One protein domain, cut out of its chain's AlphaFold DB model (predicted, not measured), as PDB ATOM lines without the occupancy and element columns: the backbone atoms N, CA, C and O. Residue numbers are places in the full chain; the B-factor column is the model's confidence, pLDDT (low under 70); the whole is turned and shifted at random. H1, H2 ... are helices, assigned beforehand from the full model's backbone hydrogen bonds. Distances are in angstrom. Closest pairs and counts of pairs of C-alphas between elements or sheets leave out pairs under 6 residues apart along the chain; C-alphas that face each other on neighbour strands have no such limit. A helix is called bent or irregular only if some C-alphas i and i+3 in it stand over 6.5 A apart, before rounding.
ATOM      1  N   ASN A  18     -47.747  -4.171  34.845       93.69
ATOM      2  CA  ASN A  18     -48.877  -3.892  33.956       93.69
ATOM      3  C   ASN A  18     -48.401  -3.301  32.622       93.69
ATOM      4  O   ASN A  18     -48.919  -3.641  31.569       93.69
ATOM      5  N   ALA A  19     -47.385  -2.437  32.651       95.38
ATOM      6  CA  ALA A  19     -46.799  -1.873  31.439       95.38
ATOM      7  C   ALA A  19     -46.066  -2.934  30.599       95.38
ATOM      8  O   ALA A  19     -45.962  -2.782  29.384       95.38
ATOM      9  N   TYR A  20     -45.579  -4.005  31.233       94.88
ATOM     10  CA  TYR A  20     -44.928  -5.132  30.568       94.88
ATOM     11  C   TYR A  20     -45.901  -6.028  29.788       94.88
ATOM     12  O   TYR A  20     -45.519  -6.588  28.764       94.88
ATOM     13  N   THR A  21     -47.169  -6.145  30.200       94.44
ATOM     14  CA  THR A  21     -48.137  -6.993  29.476       94.44
ATOM     15  C   THR A  21     -48.556  -6.394  28.133       94.44
ATOM     16  O   THR A  21     -48.780  -7.131  27.175       94.44
ATOM     17  N   TYR A  22     -48.587  -5.063  28.022       93.38
ATOM     18  CA  TYR A  22     -48.950  -4.353  26.793       93.38
ATOM     19  C   TYR A  22     -48.111  -4.759  25.563       93.38
ATOM     20  O   TYR A  22     -48.694  -5.205  24.571       93.38
ATOM     21  N   PRO A  23     -46.762  -4.680  25.577       93.19
ATOM     22  CA  PRO A  23     -45.965  -5.071  24.420       93.19
ATOM     23  C   PRO A  23     -46.076  -6.567  24.091       93.19
ATOM     24  O   PRO A  23     -45.975  -6.944  22.920       93.19
ATOM     25  N   LEU A  24     -46.323  -7.426  25.091       92.12
ATOM     26  CA  LEU A  24     -46.565  -8.850  24.847       92.12
ATOM     27  C   LEU A  24     -47.842  -9.065  24.032       92.12
ATOM     28  O   LEU A  24     -47.818  -9.798  23.045       92.12
ATOM     29  N   LEU A  25     -48.931  -8.401  24.420       91.44
ATOM     30  CA  LEU A  25     -50.225  -8.531  23.757       91.44
ATOM     31  C   LEU A  25     -50.230  -7.912  22.356       91.44
ATOM     32  O   LEU A  25     -50.691  -8.538  21.407       91.44
ATOM     33  N   GLU A  26     -49.699  -6.700  22.213       91.31
ATOM     34  CA  GLU A  26     -49.853  -5.909  20.982       91.31
ATOM     35  C   GLU A  26     -48.802  -6.213  19.906       91.31
ATOM     36  O   GLU A  26     -49.019  -5.999  18.706       91.31
ATOM     37  N   PHE A  27     -47.628  -6.698  20.312       90.88
ATOM     38  CA  PHE A  27     -46.499  -6.879  19.397       90.88
ATOM     39  C   PHE A  27     -46.056  -8.332  19.339       90.88
ATOM     40  O   PHE A  27     -45.954  -8.892  18.246       90.88
ATOM     41  N   LEU A  28     -45.803  -8.945  20.495       88.94
ATOM     42  CA  LEU A  28     -45.179 -10.261  20.553       88.94
ATOM     43  C   LEU A  28     -46.136 -11.376  20.111       88.94
ATOM     44  O   LEU A  28     -45.801 -12.160  19.222       88.94
ATOM     45  N   LEU A  29     -47.328 -11.429  20.706       87.88
ATOM     46  CA  LEU A  29     -48.314 -12.474  20.448       87.88
ATOM     47  C   LEU A  29     -48.781 -12.520  18.986       87.88
ATOM     48  O   LEU A  29     -48.685 -13.588  18.375       87.88
ATOM     49  N   PRO A  30     -49.194 -11.399  18.361       88.31
ATOM     50  CA  PRO A  30     -49.577 -11.388  16.953       88.31
ATOM     51  C   PRO A  30     -48.440 -11.835  16.031       88.31
ATOM     52  O   PRO A  30     -48.672 -12.588  15.084       88.31
ATOM     53  N   ALA A  31     -47.201 -11.414  16.319       86.50
ATOM     54  CA  ALA A  31     -46.037 -11.798  15.527       86.50
ATOM     55  C   ALA A  31     -45.737 -13.303  15.639       86.50
ATOM     56  O   ALA A  31     -45.471 -13.949  14.621       86.50
ATOM     57  N   TYR A  32     -45.819 -13.878  16.844       86.00
ATOM     58  CA  TYR A  32     -45.644 -15.318  17.037       86.00
ATOM     59  C   TYR A  32     -46.778 -16.126  16.407       86.00
ATOM     60  O   TYR A  32     -46.487 -17.048  15.646       86.00
ATOM     61  N   HIS A  33     -48.041 -15.762  16.645       87.00
ATOM     62  CA  HIS A  33     -49.200 -16.457  16.078       87.00
ATOM     63  C   HIS A  33     -49.167 -16.479  14.553       87.00
ATOM     64  O   HIS A  33     -49.404 -17.524  13.947       87.00
ATOM     65  N   HIS A  34     -48.800 -15.357  13.930       85.88
ATOM     66  CA  HIS A  34     -48.657 -15.279  12.481       85.88
ATOM     67  C   HIS A  34     -47.585 -16.237  11.935       85.88
ATOM     68  O   HIS A  34     -47.722 -16.742  10.822       85.88
ATOM     69  N   ARG A  35     -46.515 -16.493  12.698       84.31
ATOM     70  CA  ARG A  35     -45.356 -17.260  12.218       84.31
ATOM     71  C   ARG A  35     -45.366 -18.737  12.603       84.31
ATOM     72  O   ARG A  35     -44.934 -19.560  11.802       84.31
ATOM     73  N   TYR A  36     -45.805 -19.063  13.812       83.88
ATOM     74  CA  TYR A  36     -45.677 -20.402  14.393       83.88
ATOM     75  C   TYR A  36     -47.021 -20.996  14.835       83.88
ATOM     76  O   TYR A  36     -47.068 -22.144  15.271       83.88
ATOM     77  N   GLY A  37     -48.119 -20.245  14.698       84.00
ATOM     78  CA  GLY A  37     -49.423 -20.627  15.232       84.00
ATOM     79  C   GLY A  37     -49.519 -20.415  16.745       84.00
ATOM     80  O   GLY A  37     -48.734 -19.680  17.336       84.00
ATOM     81  N   ILE A  38     -50.512 -21.049  17.366       82.75
ATOM     82  CA  ILE A  38     -50.908 -20.794  18.765       82.75
ATOM     83  C   ILE A  38     -50.178 -21.658  19.805       82.75
ATOM     84  O   ILE A  38     -50.342 -21.452  20.997       82.75
ATOM     85  N   LYS A  39     -49.378 -22.646  19.380       83.12
ATOM     86  CA  LYS A  39     -48.619 -23.512  20.297       83.12
ATOM     87  C   LYS A  39     -47.181 -23.027  20.387       83.12
ATOM     88  O   LYS A  39     -46.367 -23.359  19.525       83.12
ATOM     89  N   VAL A  40     -46.878 -22.255  21.423       77.38
ATOM     90  CA  VAL A  40     -45.558 -21.643  21.611       77.38
ATOM     91  C   VAL A  40     -45.057 -21.820  23.036       77.38
ATOM     92  O   VAL A  40     -45.822 -21.768  23.991       77.38
ATOM     93  N   THR A  41     -43.743 -21.984  23.170       86.31
ATOM     94  CA  THR A  41     -43.050 -21.831  24.450       86.31
ATOM     95  C   THR A  41     -42.434 -20.441  24.475       86.31
ATOM     96  O   THR A  41     -41.581 -20.127  23.643       86.31
ATOM     97  N   PHE A  42     -42.865 -19.607  25.416       85.94
ATOM     98  CA  PHE A  42     -42.321 -18.267  25.607       85.94
ATOM     99  C   PHE A  42     -41.228 -18.278  26.686       85.94
ATOM    100  O   PHE A  42     -41.426 -18.823  27.770       85.94
ATOM    101  N   GLN A  43     -40.072 -17.677  26.388       91.31
ATOM    102  CA  GLN A  43     -38.959 -17.518  27.326       91.31
ATOM    103  C   GLN A  43     -38.680 -16.031  27.569       91.31
ATOM    104  O   GLN A  43     -38.601 -15.243  26.628       91.31
ATOM    105  N   HIS A  44     -38.470 -15.673  28.834       92.75
ATOM    106  CA  HIS A  44     -38.047 -14.349  29.292       92.75
ATOM    107  C   HIS A  44     -37.139 -14.467  30.526       92.75
ATOM    108  O   HIS A  44     -37.032 -15.536  31.129       92.75
ATOM    109  N   GLU A  45     -36.462 -13.383  30.903       94.94
ATOM    110  CA  GLU A  45     -35.665 -13.330  32.134       94.94
ATOM    111  C   GLU A  45     -36.547 -13.270  33.396       94.94
ATOM    112  O   GLU A  45     -37.700 -12.846  33.342       94.94
ATOM    113  N   ASN A  46     -36.002 -13.630  34.562       94.69
ATOM    114  CA  ASN A  46     -36.741 -13.649  35.832       94.69
ATOM    115  C   ASN A  46     -36.746 -12.283  36.552       94.69
ATOM    116  O   ASN A  46     -36.431 -12.187  37.739       94.69
ATOM    117  N   SER A  47     -37.076 -11.209  35.833       95.00
ATOM    118  CA  SER A  47     -37.256  -9.885  36.441       95.00
ATOM    119  C   SER A  47     -38.456  -9.881  37.405       95.00
ATOM    120  O   SER A  47     -39.416 -10.644  37.239       95.00
ATOM    121  N   SER A  48     -38.440  -9.009  38.418       97.00
ATOM    122  CA  SER A  48     -39.524  -8.906  39.411       97.00
ATOM    123  C   SER A  48     -40.872  -8.559  38.769       97.00
ATOM    124  O   SER A  48     -41.913  -9.055  39.199       97.00
ATOM    125  N   ILE A  49     -40.864  -7.770  37.691       97.06
ATOM    126  CA  ILE A  49     -42.080  -7.442  36.940       97.06
ATOM    127  C   ILE A  49     -42.585  -8.641  36.120       97.06
ATOM    128  O   ILE A  49     -43.796  -8.820  36.018       97.06
ATOM    129  N   HIS A  50     -41.700  -9.513  35.620       96.19
ATOM    130  CA  HIS A  50     -42.068 -10.714  34.851       96.19
ATOM    131  C   HIS A  50     -42.647 -11.822  35.738       96.19
ATOM    132  O   HIS A  50     -43.560 -12.537  35.335       96.19
ATOM    133  N   SER A  51     -42.140 -11.937  36.966       96.31
ATOM    134  CA  SER A  51     -42.560 -12.942  37.953       96.31
ATOM    135  C   SER A  51     -43.696 -12.477  38.879       96.31
ATOM    136  O   SER A  51     -44.152 -13.247  39.734       96.31
ATOM    137  N   SER A  52     -44.166 -11.238  38.703       97.12
ATOM    138  CA  SER A  52     -45.256 -10.639  39.476       97.12
ATOM    139  C   SER A  52     -46.586 -11.383  39.298       97.12
ATOM    140  O   SER A  52     -46.823 -12.040  38.283       97.12
ATOM    141  N   LYS A  53     -47.496 -11.237  40.273       97.06
ATOM    142  CA  LYS A  53     -48.854 -11.802  40.183       97.06
ATOM    143  C   LYS A  53     -49.593 -11.306  38.935       97.06
ATOM    144  O   LYS A  53     -50.200 -12.112  38.249       97.06
ATOM    145  N   ALA A  54     -49.501 -10.009  38.639       96.50
ATOM    146  CA  ALA A  54     -50.177  -9.403  37.493       96.50
ATOM    147  C   ALA A  54     -49.713 -10.019  36.166       96.50
ATOM    148  O   ALA A  54     -50.540 -10.423  35.354       96.50
ATOM    149  N   THR A  55     -48.397 -10.160  35.977       96.31
ATOM    150  CA  THR A  55     -47.856 -10.765  34.757       96.31
ATOM    151  C   THR A  55     -48.225 -12.236  34.656       96.31
ATOM    152  O   THR A  55     -48.663 -12.662  33.598       96.31
ATOM    153  N   LYS A  56     -48.116 -13.012  35.742       95.38
ATOM    154  CA  LYS A  56     -48.511 -14.430  35.730       95.38
ATOM    155  C   LYS A  56     -49.976 -14.614  35.343       95.38
ATOM    156  O   LYS A  56     -50.244 -15.369  34.423       95.38
ATOM    157  N   THR A  57     -50.887 -13.861  35.964       96.00
ATOM    158  CA  THR A  57     -52.314 -13.895  35.609       96.00
ATOM    159  C   THR A  57     -52.536 -13.555  34.136       96.00
ATOM    160  O   THR A  57     -53.247 -14.278  33.453       96.00
ATOM    161  N   PHE A  58     -51.867 -12.523  33.614       94.62
ATOM    162  CA  PHE A  58     -51.948 -12.194  32.189       94.62
ATOM    163  C   PHE A  58     -51.464 -13.342  31.284       94.62
ATOM    164  O   PHE A  58     -52.114 -13.636  30.283       94.62
ATOM    165  N   LEU A  59     -50.336 -13.985  31.610       92.06
ATOM    166  CA  LEU A  59     -49.807 -15.099  30.816       92.06
ATOM    167  C   LEU A  59     -50.738 -16.318  30.886       92.06
ATOM    168  O   LEU A  59     -50.985 -16.931  29.853       92.06
ATOM    169  N   ASP A  60     -51.299 -16.622  32.058       92.50
ATOM    170  CA  ASP A  60     -52.261 -17.716  32.235       92.50
ATOM    171  C   ASP A  60     -53.537 -17.500  31.397       92.50
ATOM    172  O   ASP A  60     -54.113 -18.452  30.880       92.50
ATOM    173  N   GLU A  61     -53.971 -16.247  31.230       90.62
ATOM    174  CA  GLU A  61     -55.167 -15.890  30.453       90.62
ATOM    175  C   GLU A  61     -54.929 -15.828  28.936       90.62
ATOM    176  O   GLU A  61     -55.876 -15.999  28.168       90.62
ATOM    177  N   ASN A  62     -53.698 -15.543  28.492       85.62
ATOM    178  CA  ASN A  62     -53.418 -15.189  27.092       85.62
ATOM    179  C   ASN A  62     -52.408 -16.105  26.382       85.62
ATOM    180  O   ASN A  62     -52.288 -16.010  25.160       85.62
ATOM    181  N   LEU A  63     -51.663 -16.948  27.108       76.44
ATOM    182  CA  LEU A  63     -50.624 -17.833  26.558       76.44
ATOM    183  C   LEU A  63     -50.851 -19.332  26.828       76.44
ATOM    184  O   LEU A  63     -49.980 -20.127  26.469       76.44
ATOM    185  N   VAL A  64     -51.966 -19.717  27.463       61.00
ATOM    186  CA  VAL A  64     -52.327 -21.122  27.756       61.00
ATOM    187  C   VAL A  64     -53.226 -21.706  26.672       61.00
ATOM    188  O   VAL A  64     -54.170 -21.009  26.240       61.00
TER     189      VAL A  64
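What this domain is: This is residues 18 to 64 of the 64 residues of an uncharacterized protein of Phytophthora megakarya (UniProt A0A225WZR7). A long bent helix, H1, has a shorter helix, H2, side by side with its first arm, and a long loop folds back from the far end of H1 to the start of H2; residues 43 to 48 of this loop stick out. The printed part has 47 residues with two named helices, H1 then H2, and no named strand: all helix. It is compact, with a radius of gyration of the C-alphas of 10.6 A, and elongated, spanning 29 by 19 by 17 A.

Where its parts are: Find C-alpha 18 at (-48.877, -3.892, 33.956), where H1, residues 18 to 36, begins. By its hydrogen bonds it was assigned as one helix, but it is bent: C-alphas 26 and 29 are 6.8 A apart. Arm H1a, residues 18 to 26, measures 13.2 A; arm H1b, residues 29 to 36, 10.3 A. H2, residues 53 to 62, runs 14.3 A to C-alpha 62 at (-53.418, -15.189, 27.092).

How they stand to each other: H1a and H1b stand at a steep tilt of 40 degrees. Look at Thr 21 and Thr 55, the closest C-alphas of H1a and H2, 6.5 A apart: these helices touch, at a shallow tilt of 17 degrees, the same way. H1b and H2 are apart. In H1b and H2 every O i to N i+4 pair is within hydrogen-bond range; in H1a 2 of 5 are, beside 3 of 6 O i to N i+3 pairs.

The domain as a whole: The farthest C-alphas, His 34 and Ser 48, are 29.1 A apart. The printed part has no cut, and the link from H1 to H2, 16 residues, is long. Mean pLDDT of the printed part is 90.1; Val 64, the chain's last residue, is under 70.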